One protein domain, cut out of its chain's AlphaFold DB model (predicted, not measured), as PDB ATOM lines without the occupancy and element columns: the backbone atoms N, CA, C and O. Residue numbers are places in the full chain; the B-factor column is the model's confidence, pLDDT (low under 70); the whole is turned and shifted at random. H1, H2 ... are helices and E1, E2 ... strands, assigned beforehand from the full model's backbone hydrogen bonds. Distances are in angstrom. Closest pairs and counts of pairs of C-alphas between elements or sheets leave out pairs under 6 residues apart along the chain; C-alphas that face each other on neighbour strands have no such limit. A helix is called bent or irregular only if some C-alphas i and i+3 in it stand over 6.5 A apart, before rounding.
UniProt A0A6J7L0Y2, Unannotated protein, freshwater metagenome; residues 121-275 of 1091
ATOM      1  N   THR A 121     -22.128 -35.487  18.146       50.66
ATOM      2  CA  THR A 121     -22.151 -35.775  16.707       50.66
ATOM      3  C   THR A 121     -22.235 -34.452  15.936       50.66
ATOM      4  O   THR A 121     -23.078 -33.620  16.273       50.66
ATOM      5  N   PRO A 122     -21.382 -34.219  14.918       56.56
ATOM      6  CA  PRO A 122     -21.485 -33.032  14.074       56.56
ATOM      7  C   PRO A 122     -22.866 -32.931  13.397       56.56
ATOM      8  O   PRO A 122     -23.379 -33.954  12.936       56.56
ATOM      9  N   PRO A 123     -23.458 -31.727  13.277       57.28
ATOM     10  CA  PRO A 123     -24.793 -31.529  12.696       57.28
ATOM     11  C   PRO A 123     -24.916 -32.011  11.239       57.28
ATOM     12  O   PRO A 123     -25.987 -32.453  10.828       57.28
ATOM     13  N   VAL A 124     -23.809 -32.033  10.486       62.66
ATOM     14  CA  VAL A 124     -23.732 -32.554   9.104       62.66
ATOM     15  C   VAL A 124     -24.210 -34.010   8.999       62.66
ATOM     16  O   VAL A 124     -24.852 -34.385   8.022       62.66
ATOM     17  N   PHE A 125     -23.997 -34.835  10.033       70.19
ATOM     18  CA  PHE A 125     -24.468 -36.224  10.023       70.19
ATOM     19  C   PHE A 125     -25.995 -36.352  10.123       70.19
ATOM     20  O   PHE A 125     -26.536 -37.359   9.678       70.19
ATOM     21  N   GLY A 126     -26.695 -35.368  10.697       68.62
ATOM     22  CA  GLY A 126     -28.162 -35.345  10.729       68.62
ATOM     23  C   GLY A 126     -28.779 -35.022   9.364       68.62
ATOM     24  O   GLY A 126     -29.811 -35.585   8.995       68.62
ATOM     25  N   ILE A 127     -28.099 -34.170   8.592       77.50
ATOM     26  CA  ILE A 127     -28.451 -33.830   7.206       77.50
ATOM     27  C   ILE A 127     -28.259 -35.065   6.319       77.50
ATOM     28  O   ILE A 127     -29.201 -35.513   5.673       77.50
ATOM     29  N   LEU A 128     -27.083 -35.701   6.383       81.19
ATOM     30  CA  LEU A 128     -26.771 -36.891   5.584       81.19
ATOM     31  C   LEU A 128     -27.745 -38.058   5.835       81.19
ATOM     32  O   LEU A 128     -28.123 -38.767   4.910       81.19
ATOM     33  N   ARG A 129     -28.195 -38.246   7.081       85.62
ATOM     34  CA  ARG A 129     -29.210 -39.257   7.424       85.62
ATOM     35  C   ARG A 129     -30.545 -39.010   6.731       85.62
ATOM     36  O   ARG A 129     -31.122 -39.944   6.189       85.62
ATOM     37  N   SER A 130     -31.004 -37.760   6.731       86.94
ATOM     38  CA  SER A 130     -32.241 -37.373   6.042       86.94
ATOM     39  C   SER A 130     -32.085 -37.490   4.522       86.94
ATOM     40  O   SER A 130     -33.010 -37.939   3.851       86.94
ATOM     41  N   ALA A 131     -30.889 -37.195   3.995       88.56
ATOM     42  CA  ALA A 131     -30.553 -37.386   2.586       88.56
ATOM     43  C   ALA A 131     -30.679 -38.855   2.147       88.56
ATOM     44  O   ALA A 131     -31.199 -39.107   1.072       88.56
ATOM     45  N   ILE A 132     -30.266 -39.829   2.971       90.00
ATOM     46  CA  ILE A 132     -30.396 -41.266   2.643       90.00
ATOM     47  C   ILE A 132     -31.868 -41.689   2.542       90.00
ATOM     48  O   ILE A 132     -32.235 -42.457   1.650       90.00
ATOM     49  N   VAL A 133     -32.723 -41.191   3.440       91.62
ATOM     50  CA  VAL A 133     -34.166 -41.468   3.386       91.62
ATOM     51  C   VAL A 133     -34.773 -40.860   2.122       91.62
ATOM     52  O   VAL A 133     -35.457 -41.563   1.384       91.62
ATOM     53  N   ALA A 134     -34.453 -39.596   1.827       92.81
ATOM     54  CA  ALA A 134     -34.886 -38.927   0.602       92.81
ATOM     55  C   ALA A 134     -34.392 -39.656  -0.659       92.81
ATOM     56  O   ALA A 134     -35.193 -39.929  -1.548       92.81
ATOM     57  N   LEU A 135     -33.116 -40.053  -0.700       92.94
ATOM     58  CA  LEU A 135     -32.524 -40.836  -1.786       92.94
ATOM     59  C   LEU A 135     -33.301 -42.131  -2.019       92.94
ATOM     60  O   LEU A 135     -33.574 -42.476  -3.157       92.94
ATOM     61  N   THR A 136     -33.693 -42.828  -0.953       93.75
ATOM     62  CA  THR A 136     -34.440 -44.090  -1.064       93.75
ATOM     63  C   THR A 136     -35.813 -43.896  -1.688       93.75
ATOM     64  O   THR A 136     -36.197 -44.656  -2.574       93.75
ATOM     65  N   LEU A 137     -36.532 -42.849  -1.280       94.06
ATOM     66  CA  LEU A 137     -37.831 -42.517  -1.864       94.06
ATOM     67  C   LEU A 137     -37.697 -42.036  -3.317       94.06
ATOM     68  O   LEU A 137     -38.518 -42.396  -4.155       94.06
ATOM     69  N   LEU A 138     -36.645 -41.278  -3.638       92.75
ATOM     70  CA  LEU A 138     -36.360 -40.824  -5.002       92.75
ATOM     71  C   LEU A 138     -35.952 -41.972  -5.921       92.75
ATOM     72  O   LEU A 138     -36.396 -42.015  -7.061       92.75
ATOM     73  N   VAL A 139     -35.148 -42.918  -5.436       91.81
ATOM     74  CA  VAL A 139     -34.802 -44.133  -6.184       91.81
ATOM     75  C   VAL A 139     -36.063 -44.935  -6.462       91.81
ATOM     76  O   VAL A 139     -36.289 -45.302  -7.605       91.81
ATOM     77  N   ALA A 140     -36.936 -45.131  -5.470       92.50
ATOM     78  CA  ALA A 140     -38.220 -45.789  -5.697       92.50
ATOM     79  C   ALA A 140     -39.085 -45.048  -6.734       92.50
ATOM     80  O   ALA A 140     -39.703 -45.677  -7.590       92.50
ATOM     81  N   PHE A 141     -39.098 -43.714  -6.697       91.12
ATOM     82  CA  PHE A 141     -39.807 -42.903  -7.684       91.12
ATOM     83  C   PHE A 141     -39.237 -43.073  -9.101       91.12
ATOM     84  O   PHE A 141     -39.999 -43.355 -10.018       91.12
ATOM     85  N   VAL A 142     -37.915 -42.952  -9.268       90.00
ATOM     86  CA  VAL A 142     -37.212 -43.074 -10.561       90.00
ATOM     87  C   VAL A 142     -37.287 -44.494 -11.121       90.00
ATOM     88  O   VAL A 142     -37.369 -44.672 -12.327       90.00
ATOM     89  N   VAL A 143     -37.259 -45.510 -10.265       87.56
ATOM     90  CA  VAL A 143     -37.389 -46.908 -10.689       87.56
ATOM     91  C   VAL A 143     -38.828 -47.222 -11.111       87.56
ATOM     92  O   VAL A 143     -39.033 -47.967 -12.060       87.56
ATOM     93  N   GLY A 144     -39.830 -46.657 -10.429       84.88
ATOM     94  CA  GLY A 144     -41.245 -46.854 -10.767       84.88
ATOM     95  C   GLY A 144     -41.799 -45.887 -11.821       84.88
ATOM     96  O   GLY A 144     -42.997 -45.919 -12.107       84.88
ATOM     97  N   HIS A 145     -40.982 -44.977 -12.351       83.69
ATOM     98  CA  HIS A 145     -41.411 -44.014 -13.359       83.69
ATOM     99  C   HIS A 145     -40.339 -43.872 -14.441       83.69
ATOM    100  O   HIS A 145     -39.201 -43.557 -14.108       83.69
ATOM    101  N   PRO A 146     -40.666 -44.057 -15.730       69.12
ATOM    102  CA  PRO A 146     -39.684 -43.945 -16.798       69.12
ATOM    103  C   PRO A 146     -39.201 -42.492 -16.917       69.12
ATOM    104  O   PRO A 146     -39.861 -41.635 -17.498       69.12
ATOM    105  N   VAL A 147     -38.038 -42.208 -16.330       76.94
ATOM    106  CA  VAL A 147     -37.336 -40.923 -16.420       76.94
ATOM    107  C   VAL A 147     -36.197 -41.051 -17.430       76.94
ATOM    108  O   VAL A 147     -35.503 -42.067 -17.468       76.94
ATOM    109  N   THR A 148     -35.966 -40.016 -18.242       75.38
ATOM    110  CA  THR A 148     -34.843 -39.998 -19.189       75.38
ATOM    111  C   THR A 148     -33.499 -40.047 -18.460       75.38
ATOM    112  O   THR A 148     -33.265 -39.347 -17.469       75.38
ATOM    113  N   SER A 149     -32.574 -40.866 -18.974       72.12
ATOM    114  CA  SER A 149     -31.308 -41.175 -18.295       72.12
ATOM    115  C   SER A 149     -30.415 -39.959 -18.024       72.12
ATOM    116  O   SER A 149     -29.641 -39.957 -17.067       72.12
ATOM    117  N   GLN A 150     -30.573 -38.897 -18.815       77.12
ATOM    118  CA  GLN A 150     -29.788 -37.665 -18.737       77.12
ATOM    119  C   GLN A 150     -30.071 -36.824 -17.478       77.12
ATOM    120  O   GLN A 150     -29.208 -36.054 -17.060       77.12
ATOM    121  N   HIS A 151     -31.239 -36.971 -16.838       80.88
ATOM    122  CA  HIS A 151     -31.631 -36.147 -15.683       80.88
ATOM    123  C   HIS A 151     -31.585 -36.880 -14.336       80.88
ATOM    124  O   HIS A 151     -31.762 -36.250 -13.291       80.88
ATOM    125  N   ILE A 152     -31.309 -38.188 -14.327       85.06
ATOM    126  CA  ILE A 152     -31.360 -39.015 -13.108       85.06
ATOM    127  C   ILE A 152     -30.415 -38.485 -12.030       85.06
ATOM    128  O   ILE A 152     -30.821 -38.330 -10.880       85.06
ATOM    129  N   TRP A 153     -29.169 -38.166 -12.387       84.75
ATOM    130  CA  TRP A 153     -28.191 -37.653 -11.426       84.75
ATOM    131  C   TRP A 153     -28.649 -36.366 -10.757       84.75
ATOM    132  O   TRP A 153     -28.525 -36.227  -9.540       84.75
ATOM    133  N   PHE A 154     -29.216 -35.448 -11.540       86.00
ATOM    134  CA  PHE A 154     -29.750 -34.201 -11.017       86.00
ATOM    135  C   PHE A 154     -30.911 -34.470 -10.055       86.00
ATOM    136  O   PHE A 154     -30.895 -33.963  -8.937       86.00
ATOM    137  N   ILE A 155     -31.863 -35.329 -10.433       86.19
ATOM    138  CA  ILE A 155     -33.017 -35.689  -9.595       86.19
ATOM    139  C   ILE A 155     -32.566 -36.324  -8.276       86.19
ATOM    140  O   ILE A 155     -33.008 -35.901  -7.207       86.19
ATOM    141  N   LEU A 156     -31.662 -37.305  -8.328       88.06
ATOM    142  CA  LEU A 156     -31.193 -38.010  -7.137       88.06
ATOM    143  C   LEU A 156     -30.370 -37.097  -6.223       88.06
ATOM    144  O   LEU A 156     -30.607 -37.080  -5.016       88.06
ATOM    145  N   VAL A 157     -29.428 -36.315  -6.764       86.50
ATOM    146  CA  VAL A 157     -28.541 -35.457  -5.959       86.50
ATOM    147  C   VAL A 157     -29.282 -34.224  -5.445       86.50
ATOM    148  O   VAL A 157     -29.304 -33.996  -4.235       86.50
ATOM    149  N   ALA A 158     -29.927 -33.449  -6.322       87.25
ATOM    150  CA  ALA A 158     -30.654 -32.243  -5.922       87.25
ATOM    151  C   ALA A 158     -31.847 -32.591  -5.024       87.25
ATOM    152  O   ALA A 158     -32.043 -31.954  -3.991       87.25
ATOM    153  N   GLY A 159     -32.591 -33.654  -5.346       85.19
ATOM    154  CA  GLY A 159     -33.702 -34.123  -4.521       85.19
ATOM    155  C   GLY A 159     -33.253 -34.598  -3.135       85.19
ATOM    156  O   GLY A 159     -33.882 -34.246  -2.137       85.19
ATOM    157  N   SER A 160     -32.136 -35.329  -3.037       88.69
ATOM    158  CA  SER A 160     -31.587 -35.746  -1.736       88.69
ATOM    159  C   SER A 160     -31.097 -34.553  -0.915       88.69
ATOM    160  O   SER A 160     -31.297 -34.520   0.301       88.69
ATOM    161  N   LEU A 161     -30.502 -33.544  -1.566       86.56
ATOM    162  CA  LEU A 161     -30.105 -32.291  -0.920       86.56
ATOM    163  C   LEU A 161     -31.331 -31.542  -0.385       86.56
ATOM    164  O   LEU A 161     -31.360 -31.220   0.802       86.56
ATOM    165  N   ILE A 162     -32.373 -31.347  -1.195       86.12
ATOM    166  CA  ILE A 162     -33.623 -30.690  -0.780       86.12
ATOM    167  C   ILE A 162     -34.277 -31.449   0.385       86.12
ATOM    168  O   ILE A 162     -34.580 -30.854   1.423       86.12
ATOM    169  N   GLY A 163     -34.413 -32.774   0.268       82.62
ATOM    170  CA  GLY A 163     -34.975 -33.630   1.318       82.62
ATOM    171  C   GLY A 163     -34.161 -33.624   2.617       82.62
ATOM    172  O   GLY A 163     -34.711 -33.833   3.697       82.62
ATOM    173  N   SER A 164     -32.861 -33.326   2.542       83.50
ATOM    174  CA  SER A 164     -31.997 -33.162   3.714       83.50
ATOM    175  C   SER A 164     -32.076 -31.771   4.353       83.50
ATOM    176  O   SER A 164     -31.968 -31.643   5.576       83.50
ATOM    177  N   LEU A 165     -32.300 -30.735   3.538       84.31
ATOM    178  CA  LEU A 165     -32.374 -29.344   3.973       84.31
ATOM    179  C   LEU A 165     -33.702 -29.028   4.666       84.31
ATOM    180  O   LEU A 165     -33.698 -28.223   5.591       84.31
ATOM    181  N   ALA A 166     -34.810 -29.678   4.299       82.88
ATOM    182  CA  ALA A 166     -36.117 -29.410   4.908       82.88
ATOM    183  C   ALA A 166     -36.184 -29.749   6.420       82.88
ATOM    184  O   ALA A 166     -36.482 -28.850   7.213       82.88
ATOM    185  N   PRO A 167     -35.819 -30.964   6.892       82.25
ATOM    186  CA  PRO A 167     -35.762 -31.264   8.329       82.25
ATOM    187  C   PRO A 167     -34.741 -30.399   9.080       82.25
ATOM    188  O   PRO A 167     -34.926 -30.084  10.256       82.25
ATOM    189  N   TRP A 168     -33.658 -30.003   8.407       82.38
ATOM    190  CA  TRP A 168     -32.636 -29.125   8.971       82.38
ATOM    191  C   TRP A 168     -33.113 -27.672   9.110       82.38
ATOM    192  O   TRP A 168     -32.853 -27.037  10.132       82.38
ATOM    193  N   ALA A 169     -33.846 -27.144   8.132       83.44
ATOM    194  CA  ALA A 169     -34.450 -25.818   8.197       83.44
ATOM    195  C   ALA A 169     -35.469 -25.745   9.343       83.44
ATOM    196  O   ALA A 169     -35.438 -24.796  10.127       83.44
ATOM    197  N   ILE A 170     -36.287 -26.791   9.518       83.00
ATOM    198  CA  ILE A 170     -37.216 -26.921  10.650       83.00
ATOM    199  C   ILE A 170     -36.452 -26.951  11.983       83.00
ATOM    200  O   ILE A 170     -36.819 -26.225  12.906       83.00
ATOM    201  N   GLU A 171     -35.346 -27.704  12.083       82.56
ATOM    202  CA  GLU A 171     -34.467 -27.669  13.264       82.56
ATOM    203  C   GLU A 171     -34.007 -26.234  13.569       82.56
ATOM    204  O   GLU A 171     -34.106 -25.778  14.707       82.56
ATOM    205  N   ARG A 172     -33.535 -25.489  12.559       84.38
ATOM    206  CA  ARG A 172     -33.053 -24.108  12.729       84.38
ATOM    207  C   ARG A 172     -34.152 -23.137  13.145       84.38
ATOM    208  O   ARG A 172     -33.884 -22.273  13.977       84.38
ATOM    209  N   ILE A 173     -35.361 -23.286  12.611       84.88
ATOM    210  CA  ILE A 173     -36.523 -22.474  12.989       84.88
ATOM    211  C   ILE A 173     -36.895 -22.737  14.453       84.88
ATOM    212  O   ILE A 173     -37.028 -21.793  15.224       84.88
ATOM    213  N   VAL A 174     -36.959 -24.002  14.878       80.38
ATOM    214  CA  VAL A 174     -37.265 -24.364  16.274       80.38
ATOM    215  C   VAL A 174     -36.185 -23.866  17.238       80.38
ATOM    216  O   VAL A 174     -36.509 -23.350  18.306       80.38
ATOM    217  N   VAL A 175     -34.903 -23.963  16.865       82.69
ATOM    218  CA  VAL A 175     -33.803 -23.376  17.650       82.69
ATOM    219  C   VAL A 175     -33.981 -21.865  17.798       82.69
ATOM    220  O   VAL A 175     -33.794 -21.349  18.896       82.69
ATOM    221  N   ARG A 176     -34.342 -21.160  16.718       84.19
ATOM    222  CA  ARG A 176     -34.554 -19.704  16.743       84.19
ATOM    223  C   ARG A 176     -35.754 -19.297  17.597       84.19
ATOM    224  O   ARG A 176     -35.673 -18.277  18.265       84.19
ATOM    225  N   LEU A 177     -36.834 -20.078  17.581       83.12
ATOM    226  CA  LEU A 177     -38.070 -19.757  18.301       83.12
ATOM    227  C   LEU A 177     -38.017 -20.111  19.794       83.12
ATOM    228  O   LEU A 177     -38.594 -19.395  20.602       83.12
ATOM    229  N   PHE A 178     -37.337 -21.200  20.171       80.62
ATOM    230  CA  PHE A 178     -37.418 -21.753  21.532       80.62
ATOM    231  C   PHE A 178     -36.066 -21.904  22.246       80.62
ATOM    232  O   PHE A 178     -36.025 -22.392  23.373       80.62
ATOM    233  N   GLY A 179     -34.940 -21.574  21.601       72.88
ATOM    234  CA  GLY A 179     -33.591 -21.615  22.194       72.88
ATOM    235  C   GLY A 179     -33.060 -23.009  22.574       72.88
ATOM    236  O   GLY A 179     -31.904 -23.152  22.966       72.88
ATOM    237  N   ASN A 180     -33.866 -24.068  22.447       78.19
ATOM    238  CA  ASN A 180     -33.529 -25.407  22.928       78.19
ATOM    239  C   ASN A 180     -32.993 -26.315  21.806       78.19
ATOM    240  O   ASN A 180     -33.739 -27.005  21.104       78.19
ATOM    241  N   HIS A 181     -31.665 -26.378  21.692       74.06
ATOM    242  CA  HIS A 181     -30.970 -27.231  20.724       74.06
ATOM    243  C   HIS A 181     -31.254 -28.735  20.869       74.06
ATOM    244  O   HIS A 181     -31.185 -29.462  19.878       74.06
ATOM    245  N   ALA A 182     -31.548 -29.229  22.075       70.12
ATOM    246  CA  ALA A 182     -31.815 -30.651  22.291       70.12
ATOM    247  C   ALA A 182     -33.208 -31.043  21.774       70.12
ATOM    248  O   ALA A 182     -33.348 -32.062  21.096       70.12
ATOM    249  N   SER A 183     -34.211 -30.197  22.033       73.31
ATOM    250  CA  SER A 183     -35.578 -30.378  21.527       73.31
ATOM    251  C   SER A 183     -35.629 -30.290  19.998       73.31
ATOM    252  O   SER A 183     -36.160 -31.182  19.337       73.31
ATOM    253  N   ALA A 184     -34.958 -29.292  19.412       77.25
ATOM    254  CA  ALA A 184     -34.911 -29.117  17.961       77.25
ATOM    255  C   ALA A 184     -34.274 -30.315  17.227       77.25
ATOM    256  O   ALA A 184     -34.810 -30.790  16.224       77.25
ATOM    257  N   ARG A 185     -33.171 -30.872  17.754       76.81
ATOM    258  CA  ARG A 185     -32.561 -32.095  17.195       76.81
ATOM    259  C   ARG A 185     -33.482 -33.307  17.307       76.81
ATOM    260  O   ARG A 185     -33.487 -34.142  16.405       76.81
ATOM    261  N   SER A 186     -34.240 -33.409  18.399       80.38
ATOM    262  CA  SER A 186     -35.227 -34.473  18.599       80.38
ATOM    263  C   SER A 186     -36.347 -34.397  17.563       80.38
ATOM    264  O   SER A 186     -36.722 -35.422  16.997       80.38
ATOM    265  N   ILE A 187     -36.835 -33.189  17.261       83.06
ATOM    266  CA  ILE A 187     -37.851 -32.953  16.225       83.06
ATOM    267  C   ILE A 187     -37.322 -33.366  14.851       83.06
ATOM    268  O   ILE A 187     -37.988 -34.142  14.169       83.06
ATOM    269  N   ARG A 188     -36.098 -32.964  14.475       85.50
ATOM    270  CA  ARG A 188     -35.482 -33.410  13.211       85.50
ATOM    271  C   ARG A 188     -35.424 -34.934  13.121       85.50
ATOM    272  O   ARG A 188     -35.907 -35.500  12.150       85.50
ATOM    273  N   SER A 189     -34.866 -35.602  14.134       85.38
ATOM    274  CA  SER A 189     -34.776 -37.068  14.152       85.38
ATOM    275  C   SER A 189     -36.156 -37.738  14.107       85.38
ATOM    276  O   SER A 189     -36.291 -38.787  13.487       85.38
ATOM    277  N   THR A 190     -37.183 -37.132  14.712       87.62
ATOM    278  CA  THR A 190     -38.573 -37.618  14.650       87.62
ATOM    279  C   THR A 190     -39.131 -37.510  13.233       87.62
ATOM    280  O   THR A 190     -39.656 -38.493  12.720       87.62
ATOM    281  N   LEU A 191     -38.947 -36.367  12.562       88.62
ATOM    282  CA  LEU A 191     -39.343 -36.178  11.161       88.62
ATOM    283  C   LEU A 191     -38.638 -37.174  10.234       88.62
ATOM    284  O   LEU A 191     -39.277 -37.773   9.373       88.62
ATOM    285  N   THR A 192     -37.339 -37.413  10.446       89.88
ATOM    286  CA  THR A 192     -36.594 -38.431   9.696       89.88
ATOM    287  C   THR A 192     -37.165 -39.833   9.935       89.88
ATOM    288  O   THR A 192     -37.321 -40.579   8.975       89.88
ATOM    289  N   ILE A 193     -37.519 -40.201  11.177       91.31
ATOM    290  CA  ILE A 193     -38.153 -41.501  11.481       91.31
ATOM    291  C   ILE A 193     -39.514 -41.626  10.791       91.31
ATOM    292  O   ILE A 193     -39.767 -42.649  10.163       91.31
ATOM    293  N   ILE A 194     -40.356 -40.593  10.846       91.69
ATOM    294  CA  ILE A 194     -41.659 -40.589  10.164       91.69
ATOM    295  C   ILE A 194     -41.468 -40.803   8.659       91.69
ATOM    296  O   ILE A 194     -42.150 -41.631   8.064       91.69
ATOM    297  N   ALA A 195     -40.483 -40.140   8.048       91.25
ATOM    298  CA  ALA A 195     -40.162 -40.355   6.639       91.25
ATOM    299  C   ALA A 195     -39.726 -41.806   6.341       91.25
ATOM    300  O   ALA A 195     -40.033 -42.327   5.270       91.25
ATOM    301  N   THR A 196     -39.076 -42.505   7.287       94.00
ATOM    302  CA  THR A 196     -38.738 -43.932   7.108       94.00
ATOM    303  C   THR A 196     -39.956 -44.856   7.063       94.00
ATOM    304  O   THR A 196     -39.852 -45.954   6.519       94.00
ATOM    305  N   TRP A 197     -41.126 -44.429   7.556       94.31
ATOM    306  CA  TRP A 197     -42.363 -45.213   7.431       94.31
ATOM    307  C   TRP A 197     -42.784 -45.404   5.971       94.31
ATOM    308  O   TRP A 197     -43.450 -46.384   5.656       94.31
ATOM    309  N   LEU A 198     -42.337 -44.520   5.072       94.75
ATOM    310  CA  LEU A 198     -42.584 -44.619   3.635       94.75
ATOM    311  C   LEU A 198     -41.641 -45.597   2.918       94.75
ATOM    312  O   LEU A 198     -41.873 -45.890   1.751       94.75
ATOM    313  N   SER A 199     -40.612 -46.145   3.577       94.31
ATOM    314  CA  SER A 199     -39.661 -47.049   2.915       94.31
ATOM    315  C   SER A 199     -40.318 -48.350   2.418       94.31
ATOM    316  O   SER A 199     -40.058 -48.760   1.292       94.31
ATOM    317  N   LEU A 200     -41.205 -48.986   3.195       94.00
ATOM    318  CA  LEU A 200     -41.921 -50.187   2.727       94.00
ATOM    319  C   LEU A 200     -43.032 -49.862   1.706       94.00
ATOM    320  O   LEU A 200     -43.096 -50.544   0.683       94.00
ATOM    321  N   PRO A 201     -43.861 -48.812   1.895       95.69
ATOM    322  CA  PRO A 201     -44.769 -48.328   0.851       95.69
ATOM    323  C   PRO A 201     -44.078 -48.008  -0.481       95.69
ATOM    324  O   PRO A 201     -44.647 -48.261  -1.540       95.69
ATOM    325  N   ALA A 202     -42.842 -47.507  -0.448       94.00
ATOM    326  CA  ALA A 202     -42.060 -47.248  -1.651       94.00
ATOM    327  C   ALA A 202     -41.728 -48.534  -2.433       94.00
ATOM    328  O   ALA A 202     -41.822 -48.533  -3.659       94.00
ATOM    329  N   LEU A 203     -41.424 -49.649  -1.752       93.69
ATOM    330  CA  LEU A 203     -41.270 -50.958  -2.409       93.69
ATOM    331  C   LEU A 203     -42.575 -51.422  -3.061       93.69
ATOM    332  O   LEU A 203     -42.561 -51.912  -4.188       93.69
ATOM    333  N   TRP A 204     -43.708 -51.243  -2.377       95.50
ATOM    334  CA  TRP A 204     -45.020 -51.590  -2.929       95.50
ATOM    335  C   TRP A 204     -45.342 -50.781  -4.189       95.50
ATOM    336  O   TRP A 204     -45.799 -51.351  -5.182       95.50
ATOM    337  N   TYR A 205     -45.051 -49.477  -4.171       95.19
ATOM    338  CA  TYR A 205     -45.192 -48.608  -5.339       95.19
ATOM    339  C   TYR A 205     -44.358 -49.120  -6.520       95.19
ATOM    340  O   TYR A 205     -44.894 -49.296  -7.613       95.19
ATOM    341  N   VAL A 206     -43.077 -49.423  -6.290       93.69
ATOM    342  CA  VAL A 206     -42.171 -49.952  -7.322       93.69
ATOM    343  C   VAL A 206     -42.672 -51.279  -7.887       93.69
ATOM    344  O   VAL A 206     -42.707 -51.455  -9.103       93.69
ATOM    345  N   SER A 207     -43.139 -52.180  -7.024       94.56
ATOM    346  CA  SER A 207     -43.771 -53.428  -7.446       94.56
ATOM    347  C   SER A 207     -44.903 -53.179  -8.445       94.56
ATOM    348  O   SER A 207     -44.908 -53.756  -9.524       94.56
ATOM    349  N   HIS A 208     -45.830 -52.268  -8.140       92.75
ATOM    350  CA  HIS A 208     -46.989 -51.985  -9.002       92.75
ATOM    351  C   HIS A 208     -46.632 -51.292 -10.321       92.75
ATOM    352  O   HIS A 208     -47.461 -51.224 -11.230       92.75
ATOM    353  N   LYS A 209     -45.415 -50.759 -10.429       93.25
ATOM    354  CA  LYS A 209     -44.897 -50.130 -11.645       93.25
ATOM    355  C   LYS A 209     -43.977 -51.037 -12.450       93.25
ATOM    356  O   LYS A 209     -43.749 -50.746 -13.616       93.25
ATOM    357  N   THR A 210     -43.516 -52.144 -11.873       93.19
ATOM    358  CA  THR A 210     -42.702 -53.140 -12.578       93.19
ATOM    359  C   THR A 210     -43.509 -53.717 -13.743       93.19
ATOM    360  O   THR A 210     -44.667 -54.114 -13.566       93.19
ATOM    361  N   ALA A 211     -42.926 -53.736 -14.941       92.94
ATOM    362  CA  ALA A 211     -43.628 -54.152 -16.149       92.94
ATOM    363  C   ALA A 211     -42.688 -54.720 -17.220       92.94
ATOM    364  O   ALA A 211     -41.504 -54.385 -17.276       92.94
ATOM    365  N   ILE A 212     -43.258 -55.533 -18.109       92.50
ATOM    366  CA  ILE A 212     -42.602 -56.033 -19.317       92.50
ATOM    367  C   ILE A 212     -43.343 -55.551 -20.563       92.50
ATOM    368  O   ILE A 212     -44.567 -55.659 -20.654       92.50
ATOM    369  N   PHE A 213     -42.597 -54.999 -21.516       93.56
ATOM    370  CA  PHE A 213     -43.100 -54.601 -22.824       93.56
ATOM    371  C   PHE A 213     -42.854 -55.716 -23.844       93.56
ATOM    372  O   PHE A 213     -41.709 -56.108 -24.071       93.56
ATOM    373  N   VAL A 214     -43.919 -56.214 -24.468       93.94
ATOM    374  CA  VAL A 214     -43.864 -57.249 -25.505       93.94
ATOM    375  C   VAL A 214     -43.850 -56.561 -26.865       93.94
ATOM    376  O   VAL A 214     -44.859 -56.018 -27.315       93.94
ATOM    377  N   ALA A 215     -42.686 -56.563 -27.515       92.94
ATOM    378  CA  ALA A 215     -42.408 -55.732 -28.684       92.94
ATOM    379  C   ALA A 215     -43.329 -56.012 -29.878       92.94
ATOM    380  O   ALA A 215     -43.814 -55.077 -30.507       92.94
ATOM    381  N   SER A 216     -43.556 -57.286 -30.185       90.88
ATOM    382  CA  SER A 216     -44.385 -57.728 -31.316       90.88
ATOM    383  C   SER A 216     -45.879 -57.465 -31.128       90.88
ATOM    384  O   SER A 216     -46.577 -57.244 -32.111       90.88
ATOM    385  N   GLU A 217     -46.372 -57.449 -29.888       92.94
ATOM    386  CA  GLU A 217     -47.773 -57.125 -29.586       92.94
ATOM    387  C   GLU A 217     -47.987 -55.622 -29.350       92.94
ATOM    388  O   GLU A 217     -49.124 -55.158 -29.325       92.94
ATOM    389  N   ASN A 218     -46.906 -54.861 -29.151       93.19
ATOM    390  CA  ASN A 218     -46.946 -53.481 -28.670       93.19
ATOM    391  C   ASN A 218     -47.773 -53.337 -27.370       93.19
ATOM    392  O   ASN A 218     -48.501 -52.362 -27.179       93.19
ATOM    393  N   THR A 219     -47.677 -54.328 -26.473       94.19
ATOM    394  CA  THR A 219     -48.413 -54.373 -25.201       94.19
ATOM    395  C   THR A 219     -47.471 -54.324 -24.002       94.19
ATOM    396  O   THR A 219     -46.364 -54.861 -24.024       94.19
ATOM    397  N   THR A 220     -47.928 -53.698 -22.916       91.75
ATOM    398  CA  THR A 220     -47.219 -53.674 -21.630       91.75
ATOM    399  C   THR A 220     -47.986 -54.507 -20.616       91.75
ATOM    400  O   THR A 220     -49.176 -54.281 -20.396       91.75
ATOM    401  N   ARG A 221     -47.303 -55.448 -19.962       91.12
ATOM    402  CA  ARG A 221     -47.878 -56.323 -18.935       91.12
ATOM    403  C   ARG A 221     -47.285 -55.976 -17.570       91.12
ATOM    404  O   ARG A 221     -46.069 -55.851 -17.435       91.12
ATOM    405  N   SER A 222     -48.142 -55.788 -16.565       90.94
ATOM    406  CA  SER A 222     -47.711 -55.513 -15.187       90.94
ATOM    407  C   SER A 222     -47.178 -56.783 -14.525       90.94
ATOM    408  O   SER A 222     -47.726 -57.864 -14.727       90.94
ATOM    409  N   LEU A 223     -46.129 -56.632 -13.718       90.94
ATOM    410  CA  LEU A 223     -45.481 -57.703 -12.960       90.94
ATOM    411  C   LEU A 223     -45.546 -57.421 -11.452       90.94
ATOM    412  O   LEU A 223     -44.561 -57.611 -10.746       90.94
ATOM    413  N   ALA A 224     -46.668 -56.890 -10.956       92.25
ATOM    414  CA  ALA A 224     -46.806 -56.554  -9.541       92.25
ATOM    415  C   ALA A 224     -46.527 -57.774  -8.642       92.25
ATOM    416  O   ALA A 224     -47.260 -58.756  -8.667       92.25
ATOM    417  N   TRP A 225     -45.472 -57.689  -7.830       92.12
ATOM    418  CA  TRP A 225     -44.901 -58.812  -7.079       92.12
ATOM    419  C   TRP A 225     -45.011 -58.678  -5.550       92.12
ATOM    420  O   TRP A 225     -44.726 -59.626  -4.823       92.12
ATOM    421  N   LEU A 226     -45.432 -57.520  -5.030       92.62
ATOM    422  CA  LEU A 226     -45.572 -57.256  -3.596       92.62
ATOM    423  C   LEU A 226     -47.029 -56.956  -3.213       92.62
ATOM    424  O   LEU A 226     -47.520 -55.851  -3.476       92.62
ATOM    425  N   PRO A 227     -47.722 -57.884  -2.530       91.31
ATOM    426  CA  PRO A 227     -49.075 -57.644  -2.046       91.31
ATOM    427  C   PRO A 227     -49.129 -56.520  -1.007       91.31
ATOM    428  O   PRO A 227     -48.268 -56.408  -0.131       91.31
ATOM    429  N   LEU A 228     -50.194 -55.715  -1.044       91.50
ATOM    430  CA  LEU A 228     -50.341 -54.544  -0.172       91.50
ATOM    431  C   LEU A 228     -50.326 -54.905   1.326       91.50
ATOM    432  O   LEU A 228     -49.694 -54.212   2.123       91.50
ATOM    433  N   PHE A 229     -50.969 -56.007   1.725       91.81
ATOM    434  CA  PHE A 229     -51.044 -56.414   3.134       91.81
ATOM    435  C   PHE A 229     -49.672 -56.771   3.732       91.81
ATOM    436  O   PHE A 229     -49.433 -56.498   4.911       91.81
ATOM    437  N   VAL A 230     -48.752 -57.308   2.915       91.12
ATOM    438  CA  VAL A 230     -47.370 -57.637   3.316       91.12
ATOM    439  C   VAL A 230     -46.590 -56.373   3.683       91.12
ATOM    440  O   VAL A 230     -45.667 -56.431   4.487       91.12
ATOM    441  N   VAL A 231     -46.989 -55.216   3.151       93.50
ATOM    442  CA  VAL A 231     -46.389 -53.915   3.464       93.50
ATOM    443  C   VAL A 231     -47.134 -53.184   4.572       93.50
ATOM    444  O   VAL A 231     -46.500 -52.644   5.481       93.50
ATOM    445  N   LEU A 232     -48.467 -53.166   4.534       92.94
ATOM    446  CA  LEU A 232     -49.274 -52.441   5.516       92.94
ATOM    447  C   LEU A 232     -49.097 -52.972   6.941       92.94
ATOM    448  O   LEU A 232     -48.930 -52.167   7.854       92.94
ATOM    449  N   ILE A 233     -49.085 -54.296   7.144       94.44
ATOM    450  CA  ILE A 233     -48.988 -54.889   8.489       94.44
ATOM    451  C   ILE A 233     -47.647 -54.532   9.165       94.44
ATOM    452  O   ILE A 233     -47.680 -53.974  10.268       94.44
ATOM    453  N   PRO A 234     -46.467 -54.757   8.546       93.00
ATOM    454  CA  PRO A 234     -45.198 -54.343   9.144       93.00
ATOM    455  C   PRO A 234     -45.086 -52.828   9.312       93.00
ATOM    456  O   PRO A 234     -44.548 -52.373  10.318       93.00
ATOM    457  N   THR A 235     -45.614 -52.040   8.370       94.00
ATOM    458  CA  THR A 235     -45.583 -50.571   8.448       94.00
ATOM    459  C   THR A 235     -46.409 -50.077   9.636       94.00
ATOM    460  O   THR A 235     -45.912 -49.291  10.439       94.00
ATOM    461  N   ALA A 236     -47.621 -50.601   9.830       94.12
ATOM    462  CA  ALA A 236     -48.462 -50.290  10.981       94.12
ATOM    463  C   ALA A 236     -47.793 -50.707  12.301       94.12
ATOM    464  O   ALA A 236     -47.746 -49.920  13.245       94.12
ATOM    465  N   ALA A 237     -47.199 -51.904  12.360       93.69
ATOM    466  CA  ALA A 237     -46.465 -52.361  13.540       93.69
ATOM    467  C   ALA A 237     -45.254 -51.463  13.861       93.69
ATOM    468  O   ALA A 237     -45.004 -51.153  15.030       93.69
ATOM    469  N   LEU A 238     -44.523 -51.009  12.836       92.62
ATOM    470  CA  LEU A 238     -43.411 -50.066  12.974       92.62
ATOM    471  C   LEU A 238     -43.887 -48.705  13.490       92.62
ATOM    472  O   LEU A 238     -43.290 -48.191  14.436       92.62
ATOM    473  N   ILE A 239     -44.975 -48.168  12.931       93.19
ATOM    474  CA  ILE A 239     -45.590 -46.905  13.359       93.19
ATOM    475  C   ILE A 239     -46.015 -46.996  14.827       93.19
ATOM    476  O   ILE A 239     -45.609 -46.165  15.637       93.19
ATOM    477  N   VAL A 240     -46.769 -48.035  15.206       92.94
ATOM    478  CA  VAL A 240     -47.226 -48.244  16.590       92.94
ATOM    479  C   VAL A 240     -46.039 -48.363  17.547       92.94
ATOM    480  O   VAL A 240     -46.040 -47.766  18.628       92.94
ATOM    481  N   PHE A 241     -44.993 -49.097  17.155       90.69
ATOM    482  CA  PHE A 241     -43.776 -49.207  17.950       90.69
ATOM    483  C   PHE A 241     -43.074 -47.854  18.109       90.69
ATOM    484  O   PHE A 241     -42.681 -47.509  19.224       90.69
ATOM    485  N   ASP A 242     -42.914 -47.088  17.030       90.44
ATOM    486  CA  ASP A 242     -42.225 -45.797  17.049       90.44
ATOM    487  C   ASP A 242     -42.993 -44.765  17.873       90.44
ATOM    488  O   ASP A 242     -42.402 -44.142  18.754       90.44
ATOM    489  N   ILE A 243     -44.315 -44.679  17.698       89.44
ATOM    490  CA  ILE A 243     -45.203 -43.828  18.500       89.44
ATOM    491  C   ILE A 243     -45.060 -44.161  19.988       89.44
ATOM    492  O   ILE A 243     -44.774 -43.280  20.803       89.44
ATOM    493  N   ARG A 244     -45.150 -45.445  20.361       88.00
ATOM    494  CA  ARG A 244     -44.956 -45.875  21.756       88.00
ATOM    495  C   ARG A 244     -43.575 -45.483  22.285       88.00
ATOM    496  O   ARG A 244     -43.438 -45.142  23.457       88.00
ATOM    497  N   ARG A 245     -42.535 -45.535  21.449       85.62
ATOM    498  CA  ARG A 245     -41.168 -45.154  21.835       85.62
ATOM    499  C   ARG A 245     -40.978 -43.647  21.959       85.62
ATOM    500  O   ARG A 245     -40.216 -43.253  22.840       85.62
ATOM    501  N   PHE A 246     -41.654 -42.840  21.146       85.50
ATOM    502  CA  PHE A 246     -41.645 -41.382  21.266       85.50
ATOM    503  C   PHE A 246     -42.230 -40.931  22.602       85.50
ATOM    504  O   PHE A 246     -41.624 -40.100  23.269       85.50
ATOM    505  N   PHE A 247     -43.321 -41.556  23.053       82.12
ATOM    506  CA  PHE A 247     -43.930 -41.239  24.350       82.12
ATOM    507  C   PHE A 247     -43.106 -41.694  25.565       82.12
ATOM    508  O   PHE A 247     -43.254 -41.144  26.649       82.12
ATOM    509  N   GLN A 248     -42.242 -42.701  25.413       77.44
ATOM    510  CA  GLN A 248     -41.537 -43.330  26.536       77.44
ATOM    511  C   GLN A 248     -40.089 -42.860  26.743       77.44
ATOM    512  O   GLN A 248     -39.475 -43.247  27.739       77.44
ATOM    513  N   LYS A 249     -39.478 -42.134  25.799       70.88
ATOM    514  CA  LYS A 249     -38.020 -41.928  25.796       70.88
ATOM    515  C   LYS A 249     -37.585 -40.467  25.701       70.88
ATOM    516  O   LYS A 249     -38.192 -39.654  25.026       70.88
ATOM    517  N   GLN A 250     -36.437 -40.181  26.321       68.56
ATOM    518  CA  GLN A 250     -35.746 -38.891  26.250       68.56
ATOM    519  C   GLN A 250     -35.100 -38.621  24.865       68.56
ATOM    520  O   GLN A 250     -34.785 -39.578  24.146       68.56
ATOM    521  N   PRO A 251     -34.802 -37.348  24.512       65.69
ATOM    522  CA  PRO A 251     -34.291 -36.922  23.195       65.69
ATOM    523  C   PRO A 251     -33.100 -37.724  22.639       65.69
ATOM    524  O   PRO A 251     -33.035 -38.028  21.448       65.69
ATOM    525  N   VAL A 252     -32.160 -38.135  23.499       63.25
ATOM    526  CA  VAL A 252     -30.969 -38.919  23.104       63.25
ATOM    527  C   VAL A 252     -31.347 -40.292  22.539       63.25
ATOM    528  O   VAL A 252     -30.695 -40.814  21.632       63.25
ATOM    529  N   ALA A 253     -32.428 -40.884  23.042       73.94
ATOM    530  CA  ALA A 253     -32.878 -42.192  22.604       73.94
ATOM    531  C   ALA A 253     -33.608 -42.150  21.251       73.94
ATOM    532  O   ALA A 253     -33.619 -43.161  20.547       73.94
ATOM    533  N   ILE A 254     -34.176 -40.998  20.875       80.19
ATOM    534  CA  ILE A 254     -34.837 -40.782  19.579       80.19
ATOM    535  C   ILE A 254     -33.795 -40.745  18.454       80.19
ATOM    536  O   ILE A 254     -33.958 -41.422  17.444       80.19
ATOM    537  N   ALA A 255     -32.653 -40.083  18.656       76.50
ATOM    538  CA  ALA A 255     -31.553 -40.102  17.683       76.50
ATOM    539  C   ALA A 255     -30.943 -41.510  17.484       76.50
ATOM    540  O   ALA A 255     -30.465 -41.854  16.400       76.50
ATOM    541  N   ALA A 256     -30.952 -42.348  18.527       79.31
ATOM    542  CA  ALA A 256     -30.546 -43.748  18.414       79.31
ATOM    543  C   ALA A 256     -31.577 -44.589  17.641       79.31
ATOM    544  O   ALA A 256     -31.186 -45.480  16.885       79.31
ATOM    545  N   LEU A 257     -32.871 -44.291  17.808       84.62
ATOM    546  CA  LEU A 257     -33.958 -44.914  17.054       84.62
ATOM    547  C   LEU A 257     -33.906 -44.529  15.567       84.62
ATOM    548  O   LEU A 257     -33.960 -45.421  14.729       84.62
ATOM    549  N   GLU A 258     -33.687 -43.250  15.240       88.19
ATOM    550  CA  GLU A 258     -33.463 -42.750  13.868       88.19
ATOM    551  C   GLU A 258     -32.356 -43.548  13.173       88.19
ATOM    552  O   GLU A 258     -32.549 -44.109  12.096       88.19
ATOM    553  N   ARG A 259     -31.195 -43.668  13.827       85.88
ATOM    554  CA  ARG A 259     -30.072 -44.444  13.292       85.88
ATOM    555  C   ARG A 259     -30.443 -45.912  13.076       85.88
ATOM    556  O   ARG A 259     -30.031 -46.490  12.077       85.88
ATOM    557  N   ALA A 260     -31.180 -46.517  14.006       87.38
ATOM    558  CA  ALA A 260     -31.610 -47.903  13.875       87.38
ATOM    559  C   ALA A 260     -32.583 -48.090  12.700       87.38
ATOM    560  O   ALA A 260     -32.433 -49.055  11.962       87.38
ATOM    561  N   ARG A 261     -33.525 -47.163  12.481       91.06
ATOM    562  CA  ARG A 261     -34.451 -47.197  11.338       91.06
ATOM    563  C   ARG A 261     -33.708 -47.098  10.013       91.06
ATOM    564  O   ARG A 261     -33.922 -47.920   9.134       91.06
ATOM    565  N   ILE A 262     -32.755 -46.180   9.897       91.31
ATOM    566  CA  ILE A 262     -31.977 -46.046   8.661       91.31
ATOM    567  C   ILE A 262     -31.169 -47.320   8.382       91.31
ATOM    568  O   ILE A 262     -31.224 -47.848   7.277       91.31
ATOM    569  N   ILE A 263     -30.458 -47.840   9.390       90.38
ATOM    570  CA  ILE A 263     -29.592 -49.017   9.231       90.38
ATOM    571  C   ILE A 263     -30.399 -50.296   8.982       90.38
ATOM    572  O   ILE A 263     -30.001 -51.095   8.156       90.38
ATOM    573  N   PHE A 264     -31.507 -50.529   9.685       91.56
ATOM    574  CA  PHE A 264     -32.212 -51.818   9.631       91.56
ATOM    575  C   PHE A 264     -33.473 -51.816   8.755       91.56
ATOM    576  O   PHE A 264     -34.092 -52.864   8.617       91.56
ATOM    577  N   LEU A 265     -33.857 -50.676   8.171       93.31
ATOM    578  CA  LEU A 265     -35.021 -50.567   7.285       93.31
ATOM    579  C   LEU A 265     -34.688 -49.831   5.985       93.31
ATOM    580  O   LEU A 265     -34.759 -50.424   4.916       93.31
ATOM    581  N   THR A 266     -34.288 -48.560   6.059       94.62
ATOM    582  CA  THR A 266     -34.131 -47.719   4.859       94.62
ATOM    583  C   THR A 266     -32.985 -48.173   3.953       94.62
ATOM    584  O   THR A 266     -33.186 -48.300   2.752       94.62
ATOM    585  N   VAL A 267     -31.795 -48.454   4.497       93.94
ATOM    586  CA  VAL A 267     -30.658 -48.942   3.692       93.94
ATOM    587  C   VAL A 267     -30.930 -50.329   3.089       93.94
ATOM    588  O   VAL A 267     -30.662 -50.494   1.905       93.94
ATOM    589  N   PRO A 268     -31.504 -51.306   3.818       94.94
ATOM    590  CA  PRO A 268     -31.980 -52.555   3.223       94.94
ATOM    591  C   PRO A 268     -32.950 -52.361   2.053       94.94
ATOM    592  O   PRO A 268     -32.765 -52.975   1.009       94.94
ATOM    593  N   VAL A 269     -33.944 -51.480   2.196       95.31
ATOM    594  CA  VAL A 269     -34.886 -51.151   1.112       95.31
ATOM    595  C   VAL A 269     -34.153 -50.543  -0.085       95.31
ATOM    596  O   VAL A 269     -34.406 -50.924  -1.223       95.31
ATOM    597  N   LEU A 270     -33.216 -49.629   0.168       94.25
ATOM    598  CA  LEU A 270     -32.393 -49.024  -0.874       94.25
ATOM    599  C   LEU A 270     -31.550 -50.072  -1.614       94.25
ATOM    600  O   LEU A 270     -31.533 -50.079  -2.839       94.25
ATOM    601  N   LEU A 271     -30.883 -50.971  -0.882       92.19
ATOM    602  CA  LEU A 271     -30.108 -52.073  -1.456       92.19
ATOM    603  C   LEU A 271     -30.993 -52.988  -2.298       92.19
ATOM    604  O   LEU A 271     -30.612 -53.327  -3.415       92.19
ATOM    605  N   PHE A 272     -32.181 -53.332  -1.799       92.44
ATOM    606  CA  PHE A 272     -33.148 -54.138  -2.535       92.44
ATOM    607  C   PHE A 272     -33.497 -53.482  -3.877       92.44
ATOM    608  O   PHE A 272     -33.320 -54.094  -4.925       92.44
ATOM    609  N   LEU A 273     -33.902 -52.207  -3.864       91.19
ATOM    610  CA  LEU A 273     -34.273 -51.466  -5.073       91.19
ATOM    611  C   LEU A 273     -33.130 -51.348  -6.086       91.19
ATOM    612  O   LEU A 273     -33.362 -51.422  -7.287       91.19
ATOM    613  N   PHE A 274     -31.898 -51.170  -5.612       87.50
ATOM    614  CA  PHE A 274     -30.728 -51.077  -6.487       87.50
ATOM    615  C   PHE A 274     -30.321 -52.411  -7.106       87.50
ATOM    616  O   PHE A 274     -29.721 -52.424  -8.179       87.50
ATOM    617  N   THR A 275     -30.579 -53.519  -6.417       85.12
ATOM    618  CA  THR A 275     -30.123 -54.852  -6.836       85.12
ATOM    619  C   THR A 275     -31.191 -55.635  -7.588       85.12
ATOM    620  O   THR A 275     -30.835 -56.543  -8.327       85.12
TER     621      THR A 275
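This is residues 121 to 275 of the 1091 residues of the protein "Unannotated protein" of freshwater metagenome (UniProt A0A6J7L0Y2). An elongated bundle of helices has H1 in its middle, with H2 packed on one side, H3 and H4 following each other along another, H6 along a third, and H5 beyond H4. At one end E1 and E2 form a hairpin, from which residues 214 to 219 stick out. The printed part has 155 residues, mostly helix, with six named helices and two antiparallel strands in the order H1 H2 H3 H4 E1 E2 H5 H6. It is only just compact, close to loose, with a radius of gyration of the C-alphas of 17.8 A and spans of 65 by 36 by 23 A.

H1, residues 124 to 143, is the hub. H2, residues 149 to 178, forms a helical hairpin with H1, opposite ways at a steep tilt of 40 degrees; the closest C-alphas, of Ala 131 and Ser 164, are 4.6 A apart. H3, residues 181 to 196, meets H4, residues 199 to 209, only through their link. H4 touches H1, closest at the C-alphas of Ala 140 and Ala 202, 5.8 A. E1, residues 211 to 214, and E2, residues 219 to 222, are a hairpin, with N 212 and O 221 2.9 A apart, within hydrogen-bond range. H5, residues 228 to 248, touches H4 with residues 228 to 235 alone; the closest C-alphas, of Leu 200 and Val 231, are 5.9 A apart. H6, residues 251 to 275, was assigned as one helix by its hydrogen bonds but is bent, with C-alphas 264 and 267 6.8 A apart; its arms are H6a, residues 251 to 264, and H6b, residues 267 to 275. H6a touches H3, closest at the C-alphas of Ser 186 and Pro 251, 5.3 A; H6b touches H1, closest at those of Thr 136 and Leu 270, 5.3 A. Every O i to N i+4 pair is within hydrogen-bond range in H1, H3, H4, H6a and H6b, against 22 of 26 in H2 and 16 of 17 in H5.

H1 begins at C-alpha 124 (-23.732, -32.554, 9.104) and is 28.0 A long. H2, 44.7 A, is irregular, with C-alphas 150 and 153 7.5 A apart. H3 is 22.9 A, H5 30.3 A and H6a 20.3 A long; H6b ends at C-alpha 275 (-30.123, -54.852, -6.836).

The C-alphas of Gly 179 and Ser 216, the two farthest apart, are 65.5 A from each other. The printed part has no cut, and its links between named elements are tight. The model's pLDDT is under 70 at residues 121 to 124, 126, 146 and 250 to 252.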